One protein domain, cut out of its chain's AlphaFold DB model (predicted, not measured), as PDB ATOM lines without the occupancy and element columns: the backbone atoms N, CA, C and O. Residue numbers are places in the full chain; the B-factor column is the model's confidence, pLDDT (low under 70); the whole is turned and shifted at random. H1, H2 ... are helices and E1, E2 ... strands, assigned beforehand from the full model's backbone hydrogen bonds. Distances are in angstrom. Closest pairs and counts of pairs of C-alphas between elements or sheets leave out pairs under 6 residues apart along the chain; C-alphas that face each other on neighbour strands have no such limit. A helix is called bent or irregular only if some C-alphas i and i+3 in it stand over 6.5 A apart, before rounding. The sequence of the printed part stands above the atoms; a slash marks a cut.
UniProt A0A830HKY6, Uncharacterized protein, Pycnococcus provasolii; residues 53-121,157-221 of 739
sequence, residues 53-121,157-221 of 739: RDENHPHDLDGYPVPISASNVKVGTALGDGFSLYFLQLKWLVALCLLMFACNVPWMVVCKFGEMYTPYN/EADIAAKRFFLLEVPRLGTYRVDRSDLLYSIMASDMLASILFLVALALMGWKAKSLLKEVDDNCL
ATOM      1  N   ARG A  53     233.249 222.746 298.753       66.06
ATOM      2  CA  ARG A  53     233.716 222.676 300.143       66.06
ATOM      3  C   ARG A  53     232.612 222.142 301.048       66.06
ATOM      4  O   ARG A  53     232.879 221.224 301.803       66.06
ATOM      5  N   ASP A  54     231.400 222.673 300.975       63.28
ATOM      6  CA  ASP A  54     230.303 222.274 301.858       63.28
ATOM      7  C   ASP A  54     229.777 220.852 301.535       63.28
ATOM      8  O   ASP A  54     229.299 220.162 302.430       63.28
ATOM      9  N   GLU A  55     229.920 220.371 300.295       69.56
ATOM     10  CA  GLU A  55     229.533 219.017 299.866       69.56
ATOM     11  C   GLU A  55     230.612 217.954 300.147       69.56
ATOM     12  O   GLU A  55     230.284 216.862 300.615       69.56
ATOM     13  N   ASN A  56     231.895 218.251 299.893       58.50
ATOM     14  CA  ASN A  56     232.999 217.284 300.040       58.50
ATOM     15  C   ASN A  56     233.779 217.411 301.352       58.50
ATOM     16  O   ASN A  56     234.375 216.442 301.826       58.50
ATOM     17  N   HIS A  57     233.740 218.585 301.971       57.72
ATOM     18  CA  HIS A  57     234.223 218.838 303.324       57.72
ATOM     19  C   HIS A  57     233.076 219.389 304.165       57.72
ATOM     20  O   HIS A  57     233.204 220.496 304.701       57.72
ATOM     21  N   PRO A  58     231.949 218.655 304.281       53.09
ATOM     22  CA  PRO A  58     230.823 219.157 305.032       53.09
ATOM     23  C   PRO A  58     231.349 219.493 306.418       53.09
ATOM     24  O   PRO A  58     231.920 218.647 307.114       53.09
ATOM     25  N   HIS A  59     231.164 220.746 306.828       51.56
ATOM     26  CA  HIS A  59     231.412 221.202 308.190       51.56
ATOM     27  C   HIS A  59     230.459 220.511 309.200       51.56
ATOM     28  O   HIS A  59     230.259 221.021 310.296       51.56
ATOM     29  N   ASP A  60     229.954 219.308 308.876       48.12
ATOM     30  CA  ASP A  60     229.014 218.389 309.540       48.12
ATOM     31  C   ASP A  60     229.464 217.893 310.926       48.12
ATOM     32  O   ASP A  60     228.961 216.914 311.479       48.12
ATOM     33  N   LEU A  61     230.361 218.633 311.562       52.59
ATOM     34  CA  LEU A  61     230.261 218.857 312.992       52.59
ATOM     35  C   LEU A  61     229.310 220.026 313.294       52.59
ATOM     36  O   LEU A  61     229.535 220.757 314.259       52.59
ATOM     37  N   ASP A  62     228.213 220.145 312.539       51.59
ATOM     38  CA  ASP A  62     226.984 220.872 312.882       51.59
ATOM     39  C   ASP A  62     226.330 220.248 314.136       51.59
ATOM     40  O   ASP A  62     225.220 219.715 314.139       51.59
ATOM     41  N   GLY A  63     227.066 220.246 315.247       59.22
ATOM     42  CA  GLY A  63     226.635 219.763 316.553       59.22
ATOM     43  C   GLY A  63     226.592 218.244 316.736       59.22
ATOM     44  O   GLY A  63     226.301 217.800 317.850       59.22
ATOM     45  N   TYR A  64     226.896 217.426 315.720       59.69
ATOM     46  CA  TYR A  64     226.907 215.972 315.892       59.69
ATOM     47  C   TYR A  64     228.272 215.472 316.384       59.69
ATOM     48  O   TYR A  64     229.281 215.636 315.701       59.69
ATOM     49  N   PRO A  65     228.341 214.837 317.569       72.81
ATOM     50  CA  PRO A  65     229.588 214.274 318.060       72.81
ATOM     51  C   PRO A  65     230.048 213.165 317.113       72.81
ATOM     52  O   PRO A  65     229.280 212.245 316.812       72.81
ATOM     53  N   VAL A  66     231.314 213.221 316.684       76.00
ATOM     54  CA  VAL A  66     231.961 212.112 315.973       76.00
ATOM     55  C   VAL A  66     231.696 210.830 316.772       76.00
ATOM     56  O   VAL A  66     232.000 210.793 317.971       76.00
ATOM     57  N   PRO A  67     231.097 209.783 316.176       84.06
ATOM     58  CA  PRO A  67     230.762 208.592 316.933       84.06
ATOM     59  C   PRO A  67     232.041 207.993 317.519       84.06
ATOM     60  O   PRO A  67     233.069 207.935 316.851       84.06
ATOM     61  N   ILE A  68     231.974 207.483 318.751       84.31
ATOM     62  CA  ILE A  68     233.122 206.858 319.444       84.31
ATOM     63  C   ILE A  68     233.736 205.714 318.605       84.31
ATOM     64  O   ILE A  68     234.915 205.389 318.731       84.31
ATOM     65  N   SER A  69     232.940 205.116 317.713       89.00
ATOM     66  CA  SER A  69     233.347 204.070 316.775       89.00
ATOM     67  C   SER A  69     233.960 204.578 315.463       89.00
ATOM     68  O   SER A  69     234.245 203.758 314.591       89.00
ATOM     69  N   ALA A  70     234.124 205.889 315.268       90.62
ATOM     70  CA  ALA A  70     234.754 206.424 314.068       90.62
ATOM     71  C   ALA A  70     236.192 205.904 313.942       90.62
ATOM     72  O   ALA A  70     236.951 205.825 314.915       90.62
ATOM     73  N   SER A  71     236.568 205.536 312.717       93.75
ATOM     74  CA  SER A  71     237.953 205.212 312.384       93.75
ATOM     75  C   SER A  71     238.834 206.434 312.618       93.75
ATOM     76  O   SER A  71     238.419 207.547 312.293       93.75
ATOM     77  N   ASN A  72     240.066 206.230 313.084       93.06
ATOM     78  CA  ASN A  72     240.997 207.337 313.307       93.06
ATOM     79  C   ASN A  72     241.249 208.153 312.024       93.06
ATOM     80  O   ASN A  72     241.449 209.352 312.131       93.06
ATOM     81  N   VAL A  73     241.159 207.536 310.837       92.38
ATOM     82  CA  VAL A  73     241.269 208.220 309.535       92.38
ATOM     83  C   VAL A  73     240.175 209.273 309.384       92.38
ATOM     84  O   VAL A  73     240.490 210.442 309.258       92.38
ATOM     85  N   LYS A  74     238.898 208.887 309.529       89.94
ATOM     86  CA  LYS A  74     237.756 209.824 309.515       89.94
ATOM     87  C   LYS A  74     237.869 210.946 310.546       89.94
ATOM     88  O   LYS A  74     237.453 212.066 310.287       89.94
ATOM     89  N   VAL A  75     238.399 210.640 311.732       90.81
ATOM     90  CA  VAL A  75     238.665 211.666 312.751       90.81
ATOM     91  C   VAL A  75     239.758 212.617 312.262       90.81
ATOM     92  O   VAL A  75     239.629 213.820 312.441       90.81
ATOM     93  N   GLY A  76     240.805 212.088 311.627       89.06
ATOM     94  CA  GLY A  76     241.911 212.861 311.066       89.06
ATOM     95  C   GLY A  76     241.507 213.747 309.902       89.06
ATOM     96  O   GLY A  76     241.870 214.913 309.889       89.06
ATOM     97  N   THR A  77     240.694 213.240 308.982       86.62
ATOM     98  CA  THR A  77     240.193 214.028 307.851       86.62
ATOM     99  C   THR A  77     239.223 215.122 308.296       86.62
ATOM    100  O   THR A  77     239.166 216.172 307.674       86.62
ATOM    101  N   ALA A  78     238.465 214.900 309.380       84.44
ATOM    102  CA  ALA A  78     237.491 215.873 309.881       84.44
ATOM    103  C   ALA A  78     238.079 216.910 310.856       84.44
ATOM    104  O   ALA A  78     237.654 218.060 310.857       84.44
ATOM    105  N   LEU A  79     239.009 216.506 311.730       86.31
ATOM    106  CA  LEU A  79     239.543 217.351 312.811       86.31
ATOM    107  C   LEU A  79     241.023 217.713 312.640       86.31
ATOM    108  O   LEU A  79     241.520 218.566 313.373       86.31
ATOM    109  N   GLY A  80     241.733 217.065 311.721       87.12
ATOM    110  CA  GLY A  80     243.178 217.182 311.540       87.12
ATOM    111  C   GLY A  80     243.953 215.958 312.042       87.12
ATOM    112  O   GLY A  80     243.538 215.222 312.949       87.12
ATOM    113  N   ASP A  81     245.130 215.759 311.459       89.44
ATOM    114  CA  ASP A  81     246.051 214.656 311.737       89.44
ATOM    115  C   ASP A  81     246.419 214.540 313.230       89.44
ATOM    116  O   ASP A  81     246.396 213.440 313.794       89.44
ATOM    117  N   GLY A  82     246.651 215.665 313.908       88.19
ATOM    118  CA  GLY A  82     247.000 215.726 315.325       88.19
ATOM    119  C   GLY A  82     245.953 215.077 316.235       88.19
ATOM    120  O   GLY A  82     246.306 214.318 317.143       88.19
ATOM    121  N   PHE A  83     244.660 215.287 315.965       90.00
ATOM    122  CA  PHE A  83     243.586 214.648 316.731       90.00
ATOM    123  C   PHE A  83     243.533 213.142 316.475       90.00
ATOM    124  O   PHE A  83     243.372 212.359 317.416       90.00
ATOM    125  N   SER A  84     243.715 212.708 315.225       92.00
ATOM    126  CA  SER A  84     243.738 211.279 314.892       92.00
ATOM    127  C   SER A  84     244.867 210.534 315.607       92.00
ATOM    128  O   SER A  84     244.645 209.447 316.154       92.00
ATOM    129  N   LEU A  85     246.054 211.145 315.671       92.12
ATOM    130  CA  LEU A  85     247.216 210.619 316.374       92.12
ATOM    131  C   LEU A  85     247.000 210.593 317.882       92.12
ATOM    132  O   LEU A  85     247.338 209.596 318.515       92.12
ATOM    133  N   TYR A  86     246.392 211.635 318.451       92.75
ATOM    134  CA  TYR A  86     246.049 211.677 319.870       92.75
ATOM    135  C   TYR A  86     245.127 210.514 320.266       92.75
ATOM    136  O   TYR A  86     245.419 209.772 321.207       92.75
ATOM    137  N   PHE A  87     244.042 210.283 319.517       92.25
ATOM    138  CA  PHE A  87     243.130 209.170 319.801       92.25
ATOM    139  C   PHE A  87     243.757 207.802 319.520       92.25
ATOM    140  O   PHE A  87     243.475 206.841 320.241       92.25
ATOM    141  N   LEU A  88     244.618 207.695 318.501       93.69
ATOM    142  CA  LEU A  88     245.419 206.494 318.274       93.69
ATOM    143  C   LEU A  88     246.309 206.214 319.494       93.69
ATOM    144  O   LEU A  88     246.262 205.110 320.031       93.69
ATOM    145  N   GLN A  89     247.059 207.211 319.961       93.88
ATOM    146  CA  GLN A  89     247.943 207.098 321.117       93.88
ATOM    147  C   GLN A  89     247.169 206.705 322.377       93.88
ATOM    148  O   GLN A  89     247.611 205.816 323.096       93.88
ATOM    149  N   LEU A  90     245.995 207.293 322.625       92.62
ATOM    150  CA  LEU A  90     245.172 206.954 323.787       92.62
ATOM    151  C   LEU A  90     244.709 205.487 323.758       92.62
ATOM    152  O   LEU A  90     244.797 204.794 324.770       92.62
ATOM    153  N   LYS A  91     244.269 204.985 322.594       93.44
ATOM    154  CA  LYS A  91     243.885 203.570 322.419       93.44
ATOM    155  C   LYS A  91     245.066 202.632 322.687       93.44
ATOM    156  O   LYS A  91     244.904 201.632 323.384       93.44
ATOM    157  N   TRP A  92     246.247 202.971 322.170       94.88
ATOM    158  CA  TRP A  92     247.470 202.200 322.406       94.88
ATOM    159  C   TRP A  92     247.943 202.275 323.854       94.88
ATOM    160  O   TRP A  92     248.358 201.257 324.390       94.88
ATOM    161  N   LEU A  93     247.827 203.428 324.512       92.50
ATOM    162  CA  LEU A  93     248.175 203.589 325.922       92.50
ATOM    163  C   LEU A  93     247.290 202.708 326.809       92.50
ATOM    164  O   LEU A  93     247.807 201.999 327.664       92.50
ATOM    165  N   VAL A  94     245.975 202.687 326.570       95.25
ATOM    166  CA  VAL A  94     245.058 201.791 327.292       95.25
ATOM    167  C   VAL A  94     245.427 200.326 327.050       95.25
ATOM    168  O   VAL A  94     245.511 199.554 328.003       95.25
ATOM    169  N   ALA A  95     245.698 199.940 325.799       94.81
ATOM    170  CA  ALA A  95     246.119 198.578 325.471       94.81
ATOM    171  C   ALA A  95     247.448 198.199 326.148       94.81
ATOM    172  O   ALA A  95     247.566 197.102 326.686       94.81
ATOM    173  N   LEU A  96     248.417 199.115 326.177       93.38
ATOM    174  CA  LEU A  96     249.698 198.962 326.864       93.38
ATOM    175  C   LEU A  96     249.517 198.810 328.373       93.38
ATOM    176  O   LEU A  96     250.076 197.888 328.955       93.38
ATOM    177  N   CYS A  97     248.710 199.660 329.011       92.19
ATOM    178  CA  CYS A  97     248.413 199.547 330.436       92.19
ATOM    179  C   CYS A  97     247.753 198.203 330.767       92.19
ATOM    180  O   CYS A  97     248.138 197.567 331.742       92.19
ATOM    181  N   LEU A  98     246.805 197.739 329.944       95.31
ATOM    182  CA  LEU A  98     246.170 196.429 330.118       95.31
ATOM    183  C   LEU A  98     247.151 195.270 329.898       95.31
ATOM    184  O   LEU A  98     247.097 194.288 330.633       95.31
ATOM    185  N   LEU A  99     248.057 195.386 328.925       93.31
ATOM    186  CA  LEU A  99     249.099 194.394 328.657       93.31
ATOM    187  C   LEU A  99     250.091 194.296 329.822       93.31
ATOM    188  O   LEU A  99     250.367 193.198 330.303       93.31
ATOM    189  N   MET A 100     250.579 195.437 330.310       92.12
ATOM    190  CA  MET A 100     251.467 195.508 331.474       92.12
ATOM    191  C   MET A 100     250.767 194.986 332.727       92.12
ATOM    192  O   MET A 100     251.356 194.221 333.486       92.12
ATOM    193  N   PHE A 101     249.494 195.338 332.928       91.56
ATOM    194  CA  PHE A 101     248.687 194.800 334.018       91.56
ATOM    195  C   PHE A 101     248.584 193.275 333.925       91.56
ATOM    196  O   PHE A 101     248.877 192.591 334.899       91.56
ATOM    197  N   ALA A 102     248.262 192.725 332.751       91.56
ATOM    198  CA  ALA A 102     248.158 191.282 332.544       91.56
ATOM    199  C   ALA A 102     249.477 190.538 332.826       91.56
ATOM    200  O   ALA A 102     249.436 189.455 333.406       91.56
ATOM    201  N   CYS A 103     250.630 191.126 332.486       89.94
ATOM    202  CA  CYS A 103     251.943 190.559 332.822       89.94
ATOM    203  C   CYS A 103     252.217 190.559 334.336       89.94
ATOM    204  O   CYS A 103     252.907 189.677 334.832       89.94
ATOM    205  N   ASN A 104     251.648 191.515 335.077       87.50
ATOM    206  CA  ASN A 104     251.820 191.644 336.525       87.50
ATOM    207  C   ASN A 104     250.788 190.856 337.354       87.50
ATOM    208  O   ASN A 104     251.029 190.578 338.528       87.50
ATOM    209  N   VAL A 105     249.646 190.464 336.771       89.50
ATOM    210  CA  VAL A 105     248.594 189.689 337.463       89.50
ATOM    211  C   VAL A 105     249.124 188.421 338.145       89.50
ATOM    212  O   VAL A 105     248.765 188.221 339.306       89.50
ATOM    213  N   PRO A 106     249.973 187.583 337.513       87.81
ATOM    214  CA  PRO A 106     250.528 186.403 338.174       87.81
ATOM    215  C   PRO A 106     251.246 186.736 339.487       87.81
ATOM    216  O   PRO A 106     251.026 186.055 340.485       87.81
ATOM    217  N   TRP A 107     252.022 187.823 339.526       84.06
ATOM    218  CA  TRP A 107     252.749 188.226 340.734       84.06
ATOM    219  C   TRP A 107     251.853 188.849 341.779       84.06
ATOM    220  O   TRP A 107     251.991 188.516 342.945       84.06
ATOM    221  N   MET A 108     250.872 189.663 341.386       80.88
ATOM    222  CA  MET A 108     249.872 190.151 342.339       80.88
ATOM    223  C   MET A 108     249.122 188.992 343.010       80.88
ATOM    224  O   MET A 108     248.814 189.059 344.196       80.88
ATOM    225  N   VAL A 109     248.847 187.918 342.263       81.50
ATOM    226  CA  VAL A 109     248.239 186.693 342.792       81.50
ATOM    227  C   VAL A 109     249.194 185.981 343.752       81.50
ATOM    228  O   VAL A 109     248.783 185.649 344.861       81.50
ATOM    229  N   VAL A 110     250.458 185.783 343.367       78.56
ATOM    230  CA  VAL A 110     251.470 185.143 344.224       78.56
ATOM    231  C   VAL A 110     251.715 185.943 345.503       78.56
ATOM    232  O   VAL A 110     251.673 185.353 346.574       78.56
ATOM    233  N   CYS A 111     251.892 187.264 345.428       73.56
ATOM    234  CA  CYS A 111     252.078 188.118 346.604       73.56
ATOM    235  C   CYS A 111     250.857 188.064 347.530       73.56
ATOM    236  O   CYS A 111     251.009 187.878 348.734       73.56
ATOM    237  N   LYS A 112     249.642 188.115 346.968       70.81
ATOM    238  CA  LYS A 112     248.401 188.019 347.748       70.81
ATOM    239  C   LYS A 112     248.238 186.673 348.457       70.81
ATOM    240  O   LYS A 112     247.719 186.622 349.566       70.81
ATOM    241  N   PHE A 113     248.621 185.571 347.815       67.50
ATOM    242  CA  PHE A 113     248.574 184.250 348.447       67.50
ATOM    243  C   PHE A 113     249.795 183.977 349.342       67.50
ATOM    244  O   PHE A 113     249.715 183.126 350.222       67.50
ATOM    245  N   GLY A 114     250.894 184.713 349.155       60.12
ATOM    246  CA  GLY A 114     252.113 184.630 349.957       60.12
ATOM    247  C   GLY A 114     251.960 185.192 351.372       60.12
ATOM    248  O   GLY A 114     252.532 184.625 352.299       60.12
ATOM    249  N   GLU A 115     251.129 186.224 351.567       53.97
ATOM    250  CA  GLU A 115     250.783 186.757 352.902       53.97
ATOM    251  C   GLU A 115     250.207 185.692 353.852       53.97
ATOM    252  O   GLU A 115     250.348 185.805 355.067       53.97
ATOM    253  N   MET A 116     249.606 184.616 353.330       47.94
ATOM    254  CA  MET A 116     249.042 183.549 354.166       47.94
ATOM    255  C   MET A 116     250.084 182.604 354.786       47.94
ATOM    256  O   MET A 116     249.701 181.747 355.583       47.94
ATOM    257  N   TYR A 117     251.376 182.721 354.455       48.28
ATOM    258  CA  TYR A 117     252.367 181.701 354.814       48.28
ATOM    259  C   TYR A 117     253.688 182.275 355.340       48.28
ATOM    260  O   TYR A 117     254.756 182.030 354.785       48.28
ATOM    261  N   THR A 118     253.641 182.947 356.491       50.97
ATOM    262  CA  THR A 118     254.758 182.900 357.451       50.97
ATOM    263  C   THR A 118     254.481 181.767 358.451       50.97
ATOM    264  O   THR A 118     253.606 181.894 359.306       50.97
ATOM    265  N   PRO A 119     255.181 180.615 358.387       47.06
ATOM    266  CA  PRO A 119     254.830 179.442 359.198       47.06
ATOM    267  C   PRO A 119     255.116 179.575 360.703       47.06
ATOM    268  O   PRO A 119     254.956 178.599 361.429       47.06
ATOM    269  N   TYR A 120     255.542 180.741 361.200       46.72
ATOM    270  CA  TYR A 120     256.018 180.900 362.579       46.72
ATOM    271  C   TYR A 120     255.152 181.773 363.497       46.72
ATOM    272  O   TYR A 120     255.580 182.086 364.601       46.72
ATOM    273  N   ASN A 121     253.899 182.048 363.116       42.06
ATOM    274  CA  ASN A 121     252.849 182.407 364.087       42.06
ATOM    275  C   ASN A 121     251.998 181.200 364.531       42.06
ATOM    276  O   ASN A 121     251.059 181.345 365.309       42.06
ATOM    277  N   GLU A 157     268.549 173.043 361.897       53.44
ATOM    278  CA  GLU A 157     268.217 172.140 360.772       53.44
ATOM    279  C   GLU A 157     266.775 172.262 360.247       53.44
ATOM    280  O   GLU A 157     266.557 172.199 359.036       53.44
ATOM    281  N   ALA A 158     265.787 172.501 361.117       54.25
ATOM    282  CA  ALA A 158     264.403 172.743 360.686       54.25
ATOM    283  C   ALA A 158     264.242 174.136 360.042       54.25
ATOM    284  O   ALA A 158     263.425 174.329 359.140       54.25
ATOM    285  N   ASP A 159     265.074 175.089 360.466       51.97
ATOM    286  CA  ASP A 159     265.052 176.483 360.026       51.97
ATOM    287  C   ASP A 159     265.724 176.685 358.652       51.97
ATOM    288  O   ASP A 159     265.238 177.458 357.827       51.97
ATOM    289  N   ILE A 160     266.774 175.917 358.322       53.00
ATOM    290  CA  ILE A 160     267.384 175.931 356.974       53.00
ATOM    291  C   ILE A 160     266.411 175.412 355.907       53.00
ATOM    292  O   ILE A 160     266.408 175.912 354.780       53.00
ATOM    293  N   ALA A 161     265.570 174.432 356.252       52.25
ATOM    294  CA  ALA A 161     264.540 173.934 355.348       52.25
ATOM    295  C   ALA A 161     263.381 174.935 355.204       52.25
ATOM    296  O   ALA A 161     262.921 175.167 354.092       52.25
ATOM    297  N   ALA A 162     262.939 175.580 356.289       50.72
ATOM    298  CA  ALA A 162     261.851 176.560 356.237       50.72
ATOM    299  C   ALA A 162     262.243 177.873 355.525       50.72
ATOM    300  O   ALA A 162     261.411 178.471 354.851       50.72
ATOM    301  N   LYS A 163     263.511 178.298 355.611       49.72
ATOM    302  CA  LYS A 163     264.004 179.540 354.982       49.72
ATOM    303  C   LYS A 163     264.226 179.454 353.470       49.72
ATOM    304  O   LYS A 163     264.365 180.494 352.827       49.72
ATOM    305  N   ARG A 164     264.294 178.249 352.892       50.91
ATOM    306  CA  ARG A 164     264.532 178.071 351.446       50.91
ATOM    307  C   ARG A 164     263.254 178.109 350.611       50.91
ATOM    308  O   ARG A 164     263.284 178.654 349.510       50.91
ATOM    309  N   PHE A 165     262.137 177.624 351.152       47.50
ATOM    310  CA  PHE A 165     260.935 177.351 350.364       47.50
ATOM    311  C   PHE A 165     259.740 178.225 350.765       47.50
ATOM    312  O   PHE A 165     259.308 178.220 351.915       47.50
ATOM    313  N   PHE A 166     259.140 178.894 349.782       53.50
ATOM    314  CA  PHE A 166     257.778 179.417 349.853       53.50
ATOM    315  C   PHE A 166     256.784 178.270 349.634       53.50
ATOM    316  O   PHE A 166     256.919 177.504 348.678       53.50
ATOM    317  N   LEU A 167     255.782 178.147 350.506       55.16
ATOM    318  CA  LEU A 167     254.662 177.222 350.318       55.16
ATOM    319  C   LEU A 167     253.502 177.974 349.666       55.16
ATOM    320  O   LEU A 167     252.899 178.846 350.282       55.16
ATOM    321  N   LEU A 168     253.196 177.632 348.417       56.91
ATOM    322  CA  LEU A 168     252.051 178.173 347.695       56.91
ATOM    323  C   LEU A 168     250.905 177.155 347.763       56.91
ATOM    324  O   LEU A 168     250.963 176.113 347.105       56.91
ATOM    325  N   GLU A 169     249.867 177.433 348.554       58.44
ATOM    326  CA  GLU A 169     248.611 176.680 348.485       58.44
ATOM    327  C   GLU A 169     247.667 177.324 347.482       58.44
ATOM    328  O   GLU A 169     247.059 178.364 347.735       58.44
ATOM    329  N   VAL A 170     247.514 176.677 346.331       65.75
ATOM    330  CA  VAL A 170     246.516 177.088 345.348       65.75
ATOM    331  C   VAL A 170     245.287 176.195 345.530       65.75
ATOM    332  O   VAL A 170     245.411 174.967 345.419       65.75
ATOM    333  N   PRO A 171     244.089 176.760 345.786       60.56
ATOM    334  CA  PRO A 171     242.878 175.967 345.946       60.56
ATOM    335  C   PRO A 171     242.702 175.019 344.752       60.56
ATOM    336  O   PRO A 171     242.619 175.472 343.611       60.56
ATOM    337  N   ARG A 172     242.623 173.706 345.027       70.56
ATOM    338  CA  ARG A 172     242.521 172.580 344.062       70.56
ATOM    339  C   ARG A 172     243.808 172.115 343.368       70.56
ATOM    340  O   ARG A 172     243.749 171.103 342.679       70.56
ATOM    341  N   LEU A 173     244.937 172.797 343.536       64.75
ATOM    342  CA  LEU A 173     246.196 172.470 342.846       64.75
ATOM    343  C   LEU A 173     247.260 171.854 343.771       64.75
ATOM    344  O   LEU A 173     248.183 171.219 343.265       64.75
ATOM    345  N   GLY A 174     247.091 171.962 345.094       72.06
ATOM    346  CA  GLY A 174     247.994 171.396 346.104       72.06
ATOM    347  C   GLY A 174     248.995 172.412 346.663       72.06
ATOM    348  O   GLY A 174     248.988 173.580 346.273       72.06
ATOM    349  N   THR A 175     249.827 171.959 347.603       66.50
ATOM    350  CA  THR A 175     250.958 172.711 348.167       66.50
ATOM    351  C   THR A 175     252.171 172.582 347.246       66.50
ATOM    352  O   THR A 175     252.709 171.490 347.070       66.50
ATOM    353  N   TYR A 176     252.640 173.693 346.675       69.12
ATOM    354  CA  TYR A 176     253.904 173.726 345.932       69.12
ATOM    355  C   TYR A 176     254.988 174.387 346.775       69.12
ATOM    356  O   TYR A 176     254.767 175.446 347.355       69.12
ATOM    357  N   ARG A 177     256.165 173.757 346.832       67.38
ATOM    358  CA  ARG A 177     257.378 174.360 347.394       67.38
ATOM    359  C   ARG A 177     258.121 175.066 346.270       67.38
ATOM    360  O   ARG A 177     258.540 174.406 345.324       67.38
ATOM    361  N   VAL A 178     258.259 176.380 346.373       71.06
ATOM    362  CA  VAL A 178     259.003 177.206 345.416       71.06
ATOM    363  C   VAL A 178     260.201 177.796 346.141       71.06
ATOM    364  O   VAL A 178     260.032 178.418 347.189       71.06
ATOM    365  N   ASP A 179     261.407 177.598 345.618       73.88
ATOM    366  CA  ASP A 179     262.598 178.223 346.187       73.88
ATOM    367  C   ASP A 179     262.531 179.752 346.044       73.88
ATOM    368  O   ASP A 179     262.065 180.287 345.034       73.88
ATOM    369  N   ARG A 180     263.028 180.485 347.049       71.75
ATOM    370  CA  ARG A 180     263.056 181.963 347.022       71.75
ATOM    371  C   ARG A 180     263.781 182.505 345.787       71.75
ATOM    372  O   ARG A 180     263.354 183.509 345.220       71.75
ATOM    373  N   SER A 181     264.877 181.861 345.382       73.75
ATOM    374  CA  SER A 181     265.627 182.224 344.175       73.75
ATOM    375  C   SER A 181     264.766 182.094 342.927       73.75
ATOM    376  O   SER A 181     264.740 183.008 342.111       73.75
ATOM    377  N   ASP A 182     264.016 181.002 342.811       79.38
ATOM    378  CA  ASP A 182     263.191 180.714 341.641       79.38
ATOM    379  C   ASP A 182     262.034 181.705 341.540       79.38
ATOM    380  O   ASP A 182     261.750 182.220 340.457       79.38
ATOM    381  N   LEU A 183     261.436 182.061 342.682       77.88
ATOM    382  CA  LEU A 183     260.439 183.123 342.759       77.88
ATOM    383  C   LEU A 183     261.019 184.465 342.281       77.88
ATOM    384  O   LEU A 183     260.440 185.103 341.403       77.88
ATOM    385  N   LEU A 184     262.186 184.872 342.784       78.19
ATOM    386  CA  LEU A 184     262.829 186.122 342.366       78.19
ATOM    387  C   LEU A 184     263.207 186.116 340.877       78.19
ATOM    388  O   LEU A 184     262.908 187.080 340.174       78.19
ATOM    389  N   TYR A 185     263.789 185.027 340.366       83.31
ATOM    390  CA  TYR A 185     264.110 184.893 338.943       83.31
ATOM    391  C   TYR A 185     262.863 184.960 338.068       83.31
ATOM    392  O   TYR A 185     262.895 185.565 336.998       83.31
ATOM    393  N   SER A 186     261.756 184.375 338.519       83.12
ATOM    394  CA  SER A 186     260.503 184.394 337.773       83.12
ATOM    395  C   SER A 186     259.868 185.792 337.715       83.12
ATOM    396  O   SER A 186     259.423 186.205 336.642       83.12
ATOM    397  N   ILE A 187     259.929 186.565 338.806       82.25
ATOM    398  CA  ILE A 187     259.516 187.979 338.830       82.25
ATOM    399  C   ILE A 187     260.393 188.800 337.885       82.25
ATOM    400  O   ILE A 187     259.875 189.484 337.004       82.25
ATOM    401  N   MET A 188     261.719 188.665 337.994       85.56
ATOM    402  CA  MET A 188     262.662 189.357 337.110       85.56
ATOM    403  C   MET A 188     262.414 189.024 335.633       85.56
ATOM    404  O   MET A 188     262.408 189.918 334.789       85.56
ATOM    405  N   ALA A 189     262.178 187.749 335.310       85.44
ATOM    406  CA  ALA A 189     261.878 187.309 333.950       85.44
ATOM    407  C   ALA A 189     260.570 187.920 333.427       85.44
ATOM    408  O   ALA A 189     260.494 188.320 332.264       85.44
ATOM    409  N   SER A 190     259.553 188.031 334.281       85.81
ATOM    410  CA  SER A 190     258.279 188.656 333.936       85.81
ATOM    411  C   SER A 190     258.393 190.164 333.725       85.81
ATOM    412  O   SER A 190     257.809 190.679 332.774       85.81
ATOM    413  N   ASP A 191     259.162 190.868 334.553       85.56
ATOM    414  CA  ASP A 191     259.428 192.300 334.375       85.56
ATOM    415  C   ASP A 191     260.223 192.566 333.092       85.56
ATOM    416  O   ASP A 191     259.908 193.489 332.331       85.56
ATOM    417  N   MET A 192     261.210 191.712 332.790       84.19
ATOM    418  CA  MET A 192     261.915 191.733 331.506       84.19
ATOM    419  C   MET A 192     260.951 191.512 330.338       84.19
ATOM    420  O   MET A 192     260.989 192.263 329.364       84.19
ATOM    421  N   LEU A 193     260.072 190.510 330.430       88.25
ATOM    422  CA  LEU A 193     259.086 190.216 329.393       88.25
ATOM    423  C   LEU A 193     258.126 191.392 329.187       88.25
ATOM    424  O   LEU A 193     257.908 191.805 328.049       88.25
ATOM    425  N   ALA A 194     257.594 191.961 330.269       87.62
ATOM    426  CA  ALA A 194     256.715 193.123 330.228       87.62
ATOM    427  C   ALA A 194     257.416 194.322 329.566       87.62
ATOM    428  O   ALA A 194     256.847 194.965 328.684       87.62
ATOM    429  N   SER A 195     258.686 194.562 329.902       87.94
ATOM    430  CA  SER A 195     259.507 195.618 329.297       87.94
ATOM    431  C   SER A 195     259.743 195.397 327.798       87.94
ATOM    432  O   SER A 195     259.602 196.328 327.005       87.94
ATOM    433  N   ILE A 196     260.047 194.164 327.375       88.06
ATOM    434  CA  ILE A 196     260.208 193.816 325.954       88.06
ATOM    435  C   ILE A 196     258.887 194.015 325.200       88.06
ATOM    436  O   ILE A 196     258.870 194.649 324.145       88.06
ATOM    437  N   LEU A 197     257.773 193.521 325.746       90.12
ATOM    438  CA  LEU A 197     256.443 193.687 325.157       90.12
ATOM    439  C   LEU A 197     256.056 195.163 325.034       90.12
ATOM    440  O   LEU A 197     255.518 195.573 324.005       90.12
ATOM    441  N   PHE A 198     256.380 195.971 326.044       89.62
ATOM    442  CA  PHE A 198     256.191 197.416 326.018       89.62
ATOM    443  C   PHE A 198     256.983 198.073 324.878       89.62
ATOM    444  O   PHE A 198     256.408 198.830 324.096       89.62
ATOM    445  N   LEU A 199     258.270 197.741 324.716       90.25
ATOM    446  CA  LEU A 199     259.103 198.265 323.626       90.25
ATOM    447  C   LEU A 199     258.587 197.851 322.241       90.25
ATOM    448  O   LEU A 199     258.516 198.682 321.333       90.25
ATOM    449  N   VAL A 200     258.180 196.590 322.077       93.94
ATOM    450  CA  VAL A 200     257.579 196.095 320.827       93.94
ATOM    451  C   VAL A 200     256.293 196.856 320.518       93.94
ATOM    452  O   VAL A 200     256.106 197.326 319.396       93.94
ATOM    453  N   ALA A 201     255.417 197.038 321.503       91.44
ATOM    454  CA  ALA A 201     254.177 197.778 321.322       91.44
ATOM    455  C   ALA A 201     254.413 199.271 321.021       91.44
ATOM    456  O   ALA A 201     253.706 199.822 320.179       91.44
ATOM    457  N   LEU A 202     255.437 199.911 321.599       89.38
ATOM    458  CA  LEU A 202     255.851 201.264 321.207       89.38
ATOM    459  C   LEU A 202     256.330 201.325 319.750       89.38
ATOM    460  O   LEU A 202     255.949 202.241 319.017       89.38
ATOM    461  N   ALA A 203     257.123 200.348 319.302       92.31
ATOM    462  CA  ALA A 203     257.573 200.272 317.914       92.31
ATOM    463  C   ALA A 203     256.392 200.075 316.943       92.31
ATOM    464  O   ALA A 203     256.293 200.777 315.932       92.31
ATOM    465  N   LEU A 204     255.456 199.179 317.278       95.50
ATOM    466  CA  LEU A 204     254.230 198.949 316.506       95.50
ATOM    467  C   LEU A 204     253.332 200.189 316.471       95.50
ATOM    468  O   LEU A 204     252.816 200.536 315.406       95.50
ATOM    469  N   MET A 205     253.178 200.884 317.601       94.31
ATOM    470  CA  MET A 205     252.451 202.149 317.684       94.31
ATOM    471  C   MET A 205     253.094 203.202 316.779       94.31
ATOM    472  O   MET A 205     252.388 203.852 316.014       94.31
ATOM    473  N   GLY A 206     254.424 203.338 316.803       90.62
ATOM    474  CA  GLY A 206     255.152 204.265 315.938       90.62
ATOM    475  C   GLY A 206     254.975 203.953 314.450       90.62
ATOM    476  O   GLY A 206     254.764 204.858 313.642       90.62
ATOM    477  N   TRP A 207     254.993 202.672 314.076       96.38
ATOM    478  CA  TRP A 207     254.714 202.253 312.702       96.38
ATOM    479  C   TRP A 207     253.266 202.551 312.290       96.38
ATOM    480  O   TRP A 207     253.031 203.118 311.222       96.38
ATOM    481  N   LYS A 208     252.291 202.245 313.153       95.44
ATOM    482  CA  LYS A 208     250.874 202.531 312.892       95.44
ATOM    483  C   LYS A 208     250.562 204.022 312.847       95.44
ATOM    484  O   LYS A 208     249.769 204.420 312.005       95.44
ATOM    485  N   ALA A 209     251.209 204.837 313.676       94.19
ATOM    486  CA  ALA A 209     251.089 206.291 313.632       94.19
ATOM    487  C   ALA A 209     251.557 206.848 312.282       94.19
ATOM    488  O   ALA A 209     250.839 207.628 311.670       94.19
ATOM    489  N   LYS A 210     252.706 206.384 311.770       93.50
ATOM    490  CA  LYS A 210     253.203 206.771 310.436       93.50
ATOM    491  C   LYS A 210     252.266 206.332 309.312       93.50
ATOM    492  O   LYS A 210     252.046 207.092 308.377       93.50
ATOM    493  N   SER A 211     251.719 205.119 309.403       95.25
ATOM    494  CA  SER A 211     250.751 204.621 308.421       95.25
ATOM    495  C   SER A 211     249.462 205.440 308.428       95.25
ATOM    496  O   SER A 211     248.963 205.766 307.361       95.25
ATOM    497  N   LEU A 212     248.943 205.777 309.614       94.38
ATOM    498  CA  LEU A 212     247.740 206.594 309.762       94.38
ATOM    499  C   LEU A 212     247.971 208.018 309.252       94.38
ATOM    500  O   LEU A 212     247.125 208.533 308.540       94.38
ATOM    501  N   LEU A 213     249.111 208.629 309.584       91.50
ATOM    502  CA  LEU A 213     249.501 209.941 309.067       91.50
ATOM    503  C   LEU A 213     249.511 209.956 307.546       91.50
ATOM    504  O   LEU A 213     248.948 210.863 306.959       91.50
ATOM    505  N   LYS A 214     250.111 208.938 306.920       92.12
ATOM    506  CA  LYS A 214     250.122 208.824 305.465       92.12
ATOM    507  C   LYS A 214     248.705 208.697 304.903       92.12
ATOM    508  O   LYS A 214     248.380 209.379 303.953       92.12
ATOM    509  N   GLU A 215     247.866 207.860 305.505       94.00
ATOM    510  CA  GLU A 215     246.481 207.685 305.056       94.00
ATOM    511  C   GLU A 215     245.639 208.956 305.247       94.00
ATOM    512  O   GLU A 215     244.754 209.223 304.445       94.00
ATOM    513  N   VAL A 216     245.897 209.751 306.287       91.06
ATOM    514  CA  VAL A 216     245.236 211.050 306.480       91.06
ATOM    515  C   VAL A 216     245.772 212.089 305.487       91.06
ATOM    516  O   VAL A 216     244.955 212.755 304.870       91.06
ATOM    517  N   ASP A 217     247.094 212.175 305.277       89.00
ATOM    518  CA  ASP A 217     247.740 213.054 304.273       89.00
ATOM    519  C   ASP A 217     247.224 212.725 302.860       89.00
ATOM    520  O   ASP A 217     246.830 213.613 302.120       89.00
ATOM    521  N   ASP A 218     247.101 211.438 302.514       88.19
ATOM    522  CA  ASP A 218     246.584 210.985 301.213       88.19
ATOM    523  C   ASP A 218     245.091 211.353 301.002       88.19
ATOM    524  O   ASP A 218     244.626 211.397 299.864       88.19
ATOM    525  N   ASN A 219     244.332 211.609 302.079       88.25
ATOM    526  CA  ASN A 219     242.903 211.959 302.038       88.25
ATOM    527  C   ASN A 219     242.618 213.449 302.310       88.25
ATOM    528  O   ASN A 219     241.463 213.871 302.226       88.25
ATOM    529  N   CYS A 220     243.633 214.240 302.654       84.94
ATOM    530  CA  CYS A 220     243.509 215.667 302.917       84.94
ATOM    531  C   CYS A 220     244.252 216.429 301.825       84.94
ATOM    532  O   CYS A 220     245.464 216.322 301.712       84.94
ATOM    533  N   LEU A 221     243.531 217.215 301.026       87.88
ATOM    534  CA  LEU A 221     244.158 218.117 300.065       87.88
ATOM    535  C   LEU A 221     244.533 219.418 300.772       87.88
ATOM    536  O   LEU A 221     243.660 220.214 301.122       87.88
TER     537      LEU A 221
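Overview. This is residues 53 to 121 and 157 to 221 of the 739 residues of an uncharacterized protein of Pycnococcus provasolii (UniProt A0A830HKY6). A small strand hairpin, E1 and E2, lies across one end of a long rod made by two long helices side by side, H5 and the bent helix H3, which run opposite ways. At the other end of the rod the short helix H2 packs on both H3a and H5, while H4 lies beyond the strand hairpin and H1 beyond H2. The printed part has 134 residues, with five named helices and two named strands in the order H1, H2, H3, H4, E1, E2, H5; the sheet, E1 - E2, is antiparallel, and the class is mostly helix. The whole is extended, with a radius of gyration of the C-alphas of 25.0 A, and spans 86 by 28 by 22 A.

Along the chain. Strand E1 is residues 165 to 170, 15.3 A long, and E2 is residues 174 to 179, 16.1 A long. H5, residues 180 to 219, is 57.7 A long, from C-alpha 180 at (263.056, 181.963, 347.022) to C-alpha 219 at (242.903, 211.959, 302.038). H3, residues 81 to 114, was assigned as one helix by its hydrogen bonds but is bent, with C-alphas 103 and 106 6.9 A apart. Its arms are H3a, residues 81 to 103, 32.6 A, and H3b, residues 106 to 114, 12.0 A. H4 is residues 157 to 164, H2 is residues 72 to 79, and H1 is residues 53 to 56, with C-alpha 53 at (233.716, 222.676, 300.143).

Arrangement. E1 and E2 form a hairpin at 151 degrees, with N 166 and O 178 at 2.8 A and N 176 and O 168 at 3.0 A, within hydrogen-bond range. The closest C-alphas of H3b and E1 are those of Gly 114 and Leu 168, 6.8 A apart. H4 and H5 are close but not clearly touching, with Arg 164 and Arg 180 closest, their C-alphas 6.1 A apart. H5 and H3a touch, opposite ways at a shallow tilt of 17 degrees, with the C-alphas of Met 100 and Ala 194 closest at 5.9 A. H3a and H3b stand at a steep tilt of 38 degrees, only just past shallow. H2 and H3a form a helical hairpin; the C-alphas of Gly 76 and Ser 84 are closest, 4.5 A apart. H2 touches residues 212 to 219 of H5 alone, at a steep tilt of 50 degrees, with the C-alphas of Val 73 and Val 216 closest at 5.8 A. H1 and H2 are apart. Every O i to N i+4 pair is within hydrogen-bond range in H2, H3a, H3b and H5; in H4 it is 2 of 4, and H1 is too short for such a pair.

Size, cuts and confidence. The C-alphas of Asp 54 and Glu 157, the two farthest apart, are 86.1 A apart. Residues 122 to 156 are not printed, and C-alphas 121 and 157 are 18.8 A apart across this cut. The link from H1 to H2, residues 57 to 71, is long. The mean pLDDT of the printed part is 78.2, and 40 residues are under 70, among them residues 53 to 64, 113 to 121 and 157 to 171.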